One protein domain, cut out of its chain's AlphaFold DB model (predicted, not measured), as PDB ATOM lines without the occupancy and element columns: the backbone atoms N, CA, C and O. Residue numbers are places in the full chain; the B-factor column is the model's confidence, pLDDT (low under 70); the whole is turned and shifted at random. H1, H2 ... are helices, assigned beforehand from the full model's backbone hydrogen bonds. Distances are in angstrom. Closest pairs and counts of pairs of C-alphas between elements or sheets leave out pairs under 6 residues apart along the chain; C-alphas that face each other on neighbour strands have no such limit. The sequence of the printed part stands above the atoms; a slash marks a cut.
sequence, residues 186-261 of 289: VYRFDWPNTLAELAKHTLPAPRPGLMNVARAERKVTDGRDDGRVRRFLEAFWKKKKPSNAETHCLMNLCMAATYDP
ATOM      1  N   VAL A 186     -12.462 -12.611  -2.909       85.00
ATOM      2  CA  VAL A 186     -11.977 -13.972  -2.623       85.00
ATOM      3  C   VAL A 186     -10.708 -13.963  -1.773       85.00
ATOM      4  O   VAL A 186     -10.614 -14.727  -0.817       85.00
ATOM      5  N   TYR A 187      -9.757 -13.074  -2.064       85.50
ATOM      6  CA  TYR A 187      -8.434 -13.101  -1.433       85.50
ATOM      7  C   TYR A 187      -8.249 -12.082  -0.312       85.50
ATOM      8  O   TYR A 187      -7.240 -12.128   0.392       85.50
ATOM      9  N   ARG A 188      -9.207 -11.176  -0.069       86.88
ATOM     10  CA  ARG A 188      -9.101 -10.160   0.998       86.88
ATOM     11  C   ARG A 188      -8.829 -10.745   2.378       86.88
ATOM     12  O   ARG A 188      -8.075 -10.148   3.139       86.88
ATOM     13  N   PHE A 189      -9.400 -11.905   2.691       87.44
ATOM     14  CA  PHE A 189      -9.170 -12.576   3.973       87.44
ATOM     15  C   PHE A 189      -7.807 -13.279   4.062       87.44
ATOM     16  O   PHE A 189      -7.329 -13.521   5.168       87.44
ATOM     17  N   ASP A 190      -7.144 -13.529   2.930       88.00
ATOM     18  CA  ASP A 190      -5.800 -14.115   2.878       88.00
ATOM     19  C   ASP A 190      -4.686 -13.062   2.950       88.00
ATOM     20  O   ASP A 190      -3.542 -13.367   3.315       88.00
ATOM     21  N   TRP A 191      -4.997 -11.803   2.631       90.44
ATOM     22  CA  TRP A 191      -4.017 -10.722   2.640       90.44
ATOM     23  C   TRP A 191      -3.346 -10.485   3.996       90.44
ATOM     24  O   TRP A 191      -2.130 -10.314   3.981       90.44
ATOM     25  N   PRO A 192      -4.011 -10.552   5.167       92.25
ATOM     26  CA  PRO A 192      -3.322 -10.452   6.456       92.25
ATOM     27  C   PRO A 192      -2.155 -11.442   6.612       92.25
ATOM     28  O   PRO A 192      -1.083 -11.059   7.079       92.25
ATOM     29  N   ASN A 193      -2.315 -12.683   6.137       94.06
ATOM     30  CA  ASN A 193      -1.243 -13.685   6.150       94.06
ATOM     31  C   ASN A 193      -0.106 -13.296   5.196       94.06
ATOM     32  O   ASN A 193       1.068 -13.395   5.543       94.06
ATOM     33  N   THR A 194      -0.450 -12.787   4.012       95.19
ATOM     34  CA  THR A 194       0.529 -12.287   3.030       95.19
ATOM     35  C   THR A 194       1.313 -11.096   3.575       95.19
ATOM     36  O   THR A 194       2.534 -11.051   3.463       95.19
ATOM     37  N   LEU A 195       0.637 -10.152   4.231       93.69
ATOM     38  CA  LEU A 195       1.262  -8.999   4.873       93.69
ATOM     39  C   LEU A 195       2.218  -9.432   5.989       93.69
ATOM     40  O   LEU A 195       3.326  -8.901   6.074       93.69
ATOM     41  N   ALA A 196       1.831 -10.422   6.799       93.94
ATOM     42  CA  ALA A 196       2.688 -10.988   7.837       93.94
ATOM     43  C   ALA A 196       3.938 -11.675   7.255       93.94
ATOM     44  O   ALA A 196       5.037 -11.491   7.782       93.94
ATOM     45  N   GLU A 197       3.803 -12.415   6.149       96.38
ATOM     46  CA  GLU A 197       4.950 -13.001   5.445       96.38
ATOM     47  C   GLU A 197       5.870 -11.922   4.864       96.38
ATOM     48  O   GLU A 197       7.075 -11.932   5.120       96.38
ATOM     49  N   LEU A 198       5.318 -10.924   4.168       95.44
ATOM     50  CA  LEU A 198       6.095  -9.811   3.614       95.44
ATOM     51  C   LEU A 198       6.789  -8.983   4.705       95.44
ATOM     52  O   LEU A 198       7.899  -8.491   4.489       95.44
ATOM     53  N   ALA A 199       6.181  -8.840   5.887       92.88
ATOM     54  CA  ALA A 199       6.759  -8.094   7.002       92.88
ATOM     55  C   ALA A 199       8.113  -8.669   7.461       92.88
ATOM     56  O   ALA A 199       8.988  -7.891   7.855       92.88
ATOM     57  N   LYS A 200       8.335  -9.986   7.318       94.56
ATOM     58  CA  LYS A 200       9.622 -10.655   7.608       94.56
ATOM     59  C   LYS A 200      10.767 -10.159   6.720       94.56
ATOM     60  O   LYS A 200      11.931 -10.308   7.076       94.56
ATOM     61  N   HIS A 201      10.440  -9.530   5.593       94.94
ATOM     62  CA  HIS A 201      11.387  -8.967   4.633       94.94
ATOM     63  C   HIS A 201      11.494  -7.435   4.731       94.94
ATOM     64  O   HIS A 201      12.026  -6.794   3.824       94.94
ATOM     65  N   THR A 202      11.009  -6.814   5.810       91.25
ATOM     66  CA  THR A 202      11.121  -5.359   6.041       91.25
ATOM     67  C   THR A 202      12.538  -4.968   6.465       91.25
ATOM     68  O   THR A 202      13.157  -5.659   7.274       91.25
ATOM     69  N   LEU A 203      13.047  -3.840   5.952       87.62
ATOM     70  CA  LEU A 203      14.348  -3.285   6.340       87.62
ATOM     71  C   LEU A 203      14.234  -1.812   6.789       87.62
ATOM     72  O   LEU A 203      13.703  -0.993   6.037       87.62
ATOM     73  N   PRO A 204      14.783  -1.441   7.965       85.69
ATOM     74  CA  PRO A 204      15.361  -2.335   8.973       85.69
ATOM     75  C   PRO A 204      14.296  -3.258   9.585       85.69
ATOM     76  O   PRO A 204      13.105  -2.948   9.539       85.69
ATOM     77  N   ALA A 205      14.730  -4.384  10.158       84.50
ATOM     78  CA  ALA A 205      13.819  -5.320  10.808       84.50
ATOM     79  C   ALA A 205      13.004  -4.611  11.914       84.50
ATOM     80  O   ALA A 205      13.578  -3.808  12.666       84.50
ATOM     81  N   PRO A 206      11.691  -4.885  12.035       79.12
ATOM     82  CA  PRO A 206      10.870  -4.310  13.091       79.12
ATOM     83  C   PRO A 206      11.414  -4.692  14.471       79.12
ATOM     84  O   PRO A 206      11.788  -5.841  14.705       79.12
ATOM     85  N   ARG A 207      11.447  -3.731  15.397       82.00
ATOM     86  CA  ARG A 207      11.750  -4.003  16.808       82.00
ATOM     87  C   ARG A 207      10.443  -4.286  17.552       82.00
ATOM     88  O   ARG A 207       9.448  -3.632  17.235       82.00
ATOM     89  N   PRO A 208      10.428  -5.195  18.542       82.19
ATOM     90  CA  PRO A 208       9.274  -5.349  19.423       82.19
ATOM     91  C   PRO A 208       8.907  -4.015  20.096       82.19
ATOM     92  O   PRO A 208       9.797  -3.284  20.532       82.19
ATOM     93  N   GLY A 209       7.610  -3.711  20.194       83.44
ATOM     94  CA  GLY A 209       7.091  -2.509  20.859       83.44
ATOM     95  C   GLY A 209       6.351  -1.543  19.927       83.44
ATOM     96  O   GLY A 209       5.950  -1.899  18.821       83.44
ATOM     97  N   LEU A 210       6.137  -0.314  20.405       82.25
ATOM     98  CA  LEU A 210       5.401   0.717  19.670       82.25
ATOM     99  C   LEU A 210       6.155   1.149  18.404       82.25
ATOM    100  O   LEU A 210       7.338   1.488  18.447       82.25
ATOM    101  N   MET A 211       5.439   1.191  17.278       82.62
ATOM    102  CA  MET A 211       5.942   1.669  15.991       82.62
ATOM    103  C   MET A 211       5.337   3.036  15.656       82.62
ATOM    104  O   MET A 211       4.133   3.248  15.778       82.62
ATOM    105  N   ASN A 212       6.162   3.958  15.150       85.69
ATOM    106  CA  ASN A 212       5.666   5.179  14.517       85.69
ATOM    107  C   ASN A 212       5.171   4.848  13.097       85.69
ATOM    108  O   ASN A 212       5.967   4.802  12.155       85.69
ATOM    109  N   VAL A 213       3.865   4.605  12.969       84.44
ATOM    110  CA  VAL A 213       3.203   4.224  11.708       84.44
ATOM    111  C   VAL A 213       3.427   5.276  10.621       84.44
ATOM    112  O   VAL A 213       3.894   4.934   9.539       84.44
ATOM    113  N   ALA A 214       3.241   6.563  10.937       84.50
ATOM    114  CA  ALA A 214       3.427   7.659   9.982       84.50
ATOM    115  C   ALA A 214       4.851   7.716   9.397       84.50
ATOM    116  O   ALA A 214       5.052   8.118   8.253       84.50
ATOM    117  N   ARG A 215       5.869   7.314  10.169       84.00
ATOM    118  CA  ARG A 215       7.247   7.182   9.676       84.00
ATOM    119  C   ARG A 215       7.425   5.929   8.818       84.00
ATOM    120  O   ARG A 215       8.131   6.001   7.814       84.00
ATOM    121  N   ALA A 216       6.838   4.807   9.224       80.44
ATOM    122  CA  ALA A 216       6.955   3.526   8.530       80.44
ATOM    123  C   ALA A 216       6.251   3.532   7.160       80.44
ATOM    124  O   ALA A 216       6.776   2.965   6.205       80.44
ATOM    125  N   GLU A 217       5.128   4.240   7.031       83.81
ATOM    126  CA  GLU A 217       4.357   4.336   5.785       83.81
ATOM    127  C   GLU A 217       5.001   5.222   4.713       83.81
ATOM    128  O   GLU A 217       4.663   5.096   3.544       83.81
ATOM    129  N   ARG A 218       5.985   6.075   5.040       80.75
ATOM    130  CA  ARG A 218       6.579   7.008   4.053       80.75
ATOM    131  C   ARG A 218       7.126   6.331   2.793       80.75
ATOM    132  O   ARG A 218       7.228   6.976   1.757       80.75
ATOM    133  N   LYS A 219       7.530   5.061   2.896       75.75
ATOM    134  CA  LYS A 219       8.065   4.257   1.782       75.75
ATOM    135  C   LYS A 219       7.074   3.225   1.241       75.75
ATOM    136  O   LYS A 219       7.404   2.521   0.298       75.75
ATOM    137  N   VAL A 220       5.896   3.130   1.848       78.00
ATOM    138  CA  VAL A 220       4.846   2.167   1.530       78.00
ATOM    139  C   VAL A 220       3.556   2.962   1.374       78.00
ATOM    140  O   VAL A 220       2.788   3.120   2.319       78.00
ATOM    141  N   THR A 221       3.362   3.539   0.192       75.94
ATOM    142  CA  THR A 221       2.219   4.412  -0.102       75.94
ATOM    143  C   THR A 221       1.440   3.859  -1.282       75.94
ATOM    144  O   THR A 221       2.036   3.437  -2.267       75.94
ATOM    145  N   ASP A 222       0.113   3.851  -1.166       72.88
ATOM    146  CA  ASP A 222      -0.811   3.600  -2.279       72.88
ATOM    147  C   ASP A 222      -0.496   2.343  -3.125       72.88
ATOM    148  O   ASP A 222      -0.351   2.372  -4.345       72.88
ATOM    149  N   GLY A 223      -0.299   1.210  -2.446       76.62
ATOM    150  CA  GLY A 223       0.030  -0.070  -3.081       76.62
ATOM    151  C   GLY A 223       1.478  -0.217  -3.556       76.62
ATOM    152  O   GLY A 223       1.840  -1.278  -4.062       76.62
ATOM    153  N   ARG A 224       2.335   0.790  -3.363       84.75
ATOM    154  CA  ARG A 224       3.781   0.671  -3.597       84.75
ATOM    155  C   ARG A 224       4.465   0.008  -2.410       84.75
ATOM    156  O   ARG A 224       4.221   0.371  -1.259       84.75
ATOM    157  N   ASP A 225       5.354  -0.935  -2.695       89.25
ATOM    158  CA  ASP A 225       6.190  -1.576  -1.691       89.25
ATOM    159  C   ASP A 225       7.544  -0.869  -1.514       89.25
ATOM    160  O   ASP A 225       8.026  -0.135  -2.370       89.25
ATOM    161  N   ASP A 226       8.201  -1.144  -0.391       89.69
ATOM    162  CA  ASP A 226       9.534  -0.637  -0.040       89.69
ATOM    163  C   ASP A 226      10.669  -1.605  -0.456       89.69
ATOM    164  O   ASP A 226      11.728  -1.701   0.183       89.69
ATOM    165  N   GLY A 227      10.427  -2.403  -1.498       91.94
ATOM    166  CA  GLY A 227      11.308  -3.463  -1.980       91.94
ATOM    167  C   GLY A 227      11.204  -4.779  -1.204       91.94
ATOM    168  O   GLY A 227      11.975  -5.702  -1.478       91.94
ATOM    169  N   ARG A 228      10.308  -4.900  -0.211       93.88
ATOM    170  CA  ARG A 228      10.148  -6.157   0.550       93.88
ATOM    171  C   ARG A 228       9.602  -7.300  -0.293       93.88
ATOM    172  O   ARG A 228       9.949  -8.442  -0.017       93.88
ATOM    173  N   VAL A 229       8.821  -7.001  -1.332       95.31
ATOM    174  CA  VAL A 229       8.333  -8.011  -2.281       95.31
ATOM    175  C   VAL A 229       9.510  -8.641  -3.014       95.31
ATOM    176  O   VAL A 229       9.677  -9.855  -2.976       95.31
ATOM    177  N   ARG A 230      10.404  -7.823  -3.579       94.62
ATOM    178  CA  ARG A 230      11.627  -8.311  -4.224       94.62
ATOM    179  C   ARG A 230      12.470  -9.179  -3.285       94.62
ATOM    180  O   ARG A 230      12.878 -10.273  -3.662       94.62
ATOM    181  N   ARG A 231      12.690  -8.729  -2.046       96.12
ATOM    182  CA  ARG A 231      13.449  -9.497  -1.038       96.12
ATOM    183  C   ARG A 231      12.762 -10.814  -0.664       96.12
ATOM    184  O   ARG A 231      13.452 -11.804  -0.436       96.12
ATOM    185  N   PHE A 232      11.430 -10.831  -0.603       97.06
ATOM    186  CA  PHE A 232      10.647 -12.052  -0.418       97.06
ATOM    187  C   PHE A 232      10.866 -13.026  -1.581       97.06
ATOM    188  O   PHE A 232      11.226 -14.170  -1.334       97.06
ATOM    189  N   LEU A 233      10.744 -12.576  -2.833       95.94
ATOM    190  CA  LEU A 233      10.933 -13.423  -4.020       95.94
ATOM    191  C   LEU A 233      12.354 -13.997  -4.097       95.94
ATOM    192  O   LEU A 233      12.535 -15.191  -4.336       95.94
ATOM    193  N   GLU A 234      13.368 -13.169  -3.830       95.06
ATOM    194  CA  GLU A 234      14.770 -13.599  -3.786       95.06
ATOM    195  C   GLU A 234      15.017 -14.667  -2.707       95.06
ATOM    196  O   GLU A 234      15.841 -15.562  -2.902       95.06
ATOM    197  N   ALA A 235      14.325 -14.589  -1.567       96.38
ATOM    198  CA  ALA A 235      14.400 -15.596  -0.512       96.38
ATOM    199  C   ALA A 235      13.596 -16.861  -0.859       96.38
ATOM    200  O   ALA A 235      14.090 -17.971  -0.651       96.38
ATOM    201  N   PHE A 236      12.396 -16.695  -1.421       96.62
ATOM    202  CA  PHE A 236      11.491 -17.770  -1.817       96.62
ATOM    203  C   PHE A 236      12.177 -18.728  -2.794       96.62
ATOM    204  O   PHE A 236      12.248 -19.930  -2.540       96.62
ATOM    205  N   TRP A 237      12.778 -18.192  -3.859       93.81
ATOM    206  CA  TRP A 237      13.401 -19.000  -4.910       93.81
ATOM    207  C   TRP A 237      14.750 -19.621  -4.521       93.81
ATOM    208  O   TRP A 237      15.211 -20.551  -5.177       93.81
ATOM    209  N   LYS A 238      15.369 -19.183  -3.416       95.81
ATOM    210  CA  LYS A 238      16.543 -19.859  -2.825       95.81
ATOM    211  C   LYS A 238      16.159 -21.064  -1.963       95.81
ATOM    212  O   LYS A 238      17.021 -21.866  -1.596       95.81
ATOM    213  N   LYS A 239      14.882 -21.199  -1.600       95.00
ATOM    214  CA  LYS A 239      14.408 -22.216  -0.663       95.00
ATOM    215  C   LYS A 239      14.010 -23.494  -1.398       95.00
ATOM    216  O   LYS A 239      13.201 -23.477  -2.313       95.00
ATOM    217  N   LYS A 240      14.512 -24.644  -0.935       92.44
ATOM    218  CA  LYS A 240      14.147 -25.957  -1.509       92.44
ATOM    219  C   LYS A 240      12.689 -26.354  -1.254       92.44
ATOM    220  O   LYS A 240      12.114 -27.102  -2.034       92.44
ATOM    221  N   LYS A 241      12.130 -25.933  -0.117       94.00
ATOM    222  CA  LYS A 241      10.766 -26.262   0.317       94.00
ATOM    223  C   LYS A 241      10.108 -25.023   0.923       94.00
ATOM    224  O   LYS A 241      10.297 -24.772   2.117       94.00
ATOM    225  N   PRO A 242       9.396 -24.226   0.113       94.62
ATOM    226  CA  PRO A 242       8.540 -23.165   0.618       94.62
ATOM    227  C   PRO A 242       7.475 -23.714   1.571       94.62
ATOM    228  O   PRO A 242       6.981 -24.829   1.408       94.62
ATOM    229  N   SER A 243       7.153 -22.935   2.594       96.69
ATOM    230  CA  SER A 243       6.035 -23.185   3.499       96.69
ATOM    231  C   SER A 243       4.710 -22.840   2.821       96.69
ATOM    232  O   SER A 243       4.674 -22.081   1.856       96.69
ATOM    233  N   ASN A 244       3.599 -23.342   3.362       95.19
ATOM    234  CA  ASN A 244       2.268 -22.986   2.862       95.19
ATOM    235  C   ASN A 244       2.021 -21.470   2.905       95.19
ATOM    236  O   ASN A 244       1.449 -20.924   1.969       95.19
ATOM    237  N   ALA A 245       2.500 -20.783   3.949       96.31
ATOM    238  CA  ALA A 245       2.350 -19.337   4.083       96.31
ATOM    239  C   ALA A 245       3.120 -18.573   2.991       96.31
ATOM    240  O   ALA A 245       2.560 -17.691   2.345       96.31
ATOM    241  N   GLU A 246       4.369 -18.962   2.718       96.75
ATOM    242  CA  GLU A 246       5.161 -18.393   1.619       96.75
ATOM    243  C   GLU A 246       4.503 -18.673   0.259       96.75
ATOM    244  O   GLU A 246       4.428 -17.791  -0.589       96.75
ATOM    245  N   THR A 247       3.980 -19.880   0.052       95.62
ATOM    246  CA  THR A 247       3.291 -20.253  -1.189       95.62
ATOM    247  C   THR A 247       2.014 -19.434  -1.410       95.62
ATOM    248  O   THR A 247       1.770 -18.966  -2.520       95.62
ATOM    249  N   HIS A 248       1.222 -19.199  -0.359       94.38
ATOM    250  CA  HIS A 248       0.041 -18.329  -0.427       94.38
ATOM    251  C   HIS A 248       0.425 -16.860  -0.648       94.38
ATOM    252  O   HIS A 248      -0.231 -16.160  -1.416       94.38
ATOM    253  N   CYS A 249       1.516 -16.399  -0.030       96.38
ATOM    254  CA  CYS A 249       2.069 -15.072  -0.288       96.38
ATOM    255  C   CYS A 249       2.450 -14.919  -1.771       96.38
ATOM    256  O   CYS A 249       2.048 -13.947  -2.407       96.38
ATOM    257  N   LEU A 250       3.138 -15.909  -2.357       96.38
ATOM    258  CA  LEU A 250       3.479 -15.913  -3.782       96.38
ATOM    259  C   LEU A 250       2.228 -15.872  -4.679       96.38
ATOM    260  O   LEU A 250       2.202 -15.109  -5.640       96.38
ATOM    261  N   MET A 251       1.185 -16.637  -4.339       94.81
ATOM    262  CA  MET A 251      -0.103 -16.603  -5.044       94.81
ATOM    263  C   MET A 251      -0.705 -15.198  -5.057       94.81
ATOM    264  O   MET A 251      -1.020 -14.681  -6.124       94.81
ATOM    265  N   ASN A 252      -0.811 -14.543  -3.902       94.31
ATOM    266  CA  ASN A 252      -1.399 -13.206  -3.817       94.31
ATOM    267  C   ASN A 252      -0.566 -12.145  -4.552       94.31
ATOM    268  O   ASN A 252      -1.132 -11.238  -5.164       94.31
ATOM    269  N   LEU A 253       0.766 -12.285  -4.567       95.19
ATOM    270  CA  LEU A 253       1.636 -11.453  -5.402       95.19
ATOM    271  C   LEU A 253       1.398 -11.697  -6.897       95.19
ATOM    272  O   LEU A 253       1.311 -10.733  -7.649       95.19
ATOM    273  N   CYS A 254       1.234 -12.954  -7.321       95.00
ATOM    274  CA  CYS A 254       0.868 -13.291  -8.697       95.00
ATOM    275  C   CYS A 254      -0.464 -12.638  -9.096       95.00
ATOM    276  O   CYS A 254      -0.571 -12.071 -10.184       95.00
ATOM    277  N   MET A 255      -1.468 -12.668  -8.211       92.44
ATOM    278  CA  MET A 255      -2.766 -12.038  -8.467       92.44
ATOM    279  C   MET A 255      -2.612 -10.524  -8.622       92.44
ATOM    280  O   MET A 255      -3.046  -9.964  -9.622       92.44
ATOM    281  N   ALA A 256      -1.927  -9.865  -7.686       92.88
ATOM    282  CA  ALA A 256      -1.676  -8.428  -7.760       92.88
ATOM    283  C   ALA A 256      -0.913  -8.045  -9.044       92.88
ATOM    284  O   ALA A 256      -1.312  -7.118  -9.746       92.88
ATOM    285  N   ALA A 257       0.113  -8.818  -9.413       94.81
ATOM    286  CA  ALA A 257       0.856  -8.637 -10.657       94.81
ATOM    287  C   ALA A 257      -0.016  -8.818 -11.904       94.81
ATOM    288  O   ALA A 257       0.204  -8.177 -12.930       94.81
ATOM    289  N   THR A 258      -1.026  -9.676 -11.833       93.19
ATOM    290  CA  THR A 258      -1.905  -9.931 -12.968       93.19
ATOM    291  C   THR A 258      -2.989  -8.856 -13.110       93.19
ATOM    292  O   THR A 258      -3.229  -8.396 -14.224       93.19
ATOM    293  N   TYR A 259      -3.607  -8.422 -12.008       90.38
ATOM    294  CA  TYR A 259      -4.821  -7.590 -12.039       90.38
ATOM    295  C   TYR A 259      -4.611  -6.107 -11.768       90.38
ATOM    296  O   TYR A 259      -5.453  -5.303 -12.159       90.38
ATOM    297  N   ASP A 260      -3.501  -5.729 -11.137       91.62
ATOM    298  CA  ASP A 260      -3.149  -4.326 -10.922       91.62
ATOM    299  C   ASP A 260      -1.719  -4.010 -11.401       91.62
ATOM    300  O   ASP A 260      -0.878  -3.536 -10.622       91.62
ATOM    301  N   PRO A 261      -1.399  -4.309 -12.678       94.31
ATOM    302  CA  PRO A 261      -0.099  -3.989 -13.233       94.31
ATOM    303  C   PRO A 261       0.075  -2.469 -13.374       94.31
ATOM    304  O   PRO A 261      -0.799  -1.754 -13.856       94.31
TER     305      PRO A 261
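Overview. This is residues 186 to 261 of the 289 residues of the protein "Esterase" of bacterium (UniProt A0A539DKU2). H1 crosses H4 and ends by the start of H3; H2 sits off to one side. The printed part has 76 residues with four named helices, all helix. It is compact, radius of gyration of the C-alphas 13.0 A, spans 33 by 28 by 21 A.

Arrangement. H1, residues 191 to 199, touches H4, residues 244 to 259, with 245 to 252 of H4 alone, about perpendicular at 75 degrees; closest are the C-alphas of Thr 194 and Cys 249, 4.6 A. H1 touches H3, residues 228 to 236, about perpendicular at 83 degrees; closest are the C-alphas of Leu 198 and Arg 228, 6.3 A. H2, residues 213 to 219, is apart from these. H1, H3 and H4 have every O i to N i+4 pair within hydrogen-bond range; H2 has 1 of 3, and 1 of 4 O i to N i+3.

Along the chain. H1 begins at C-alpha 191 (-4.017, -10.722, 2.640); H4, 22.6 A long, ends at C-alpha 259 (-4.821, -7.590, -12.039).

Size, cuts and confidence. The H1 to H2 link is long; no printed residue is under 70 in pLDDT.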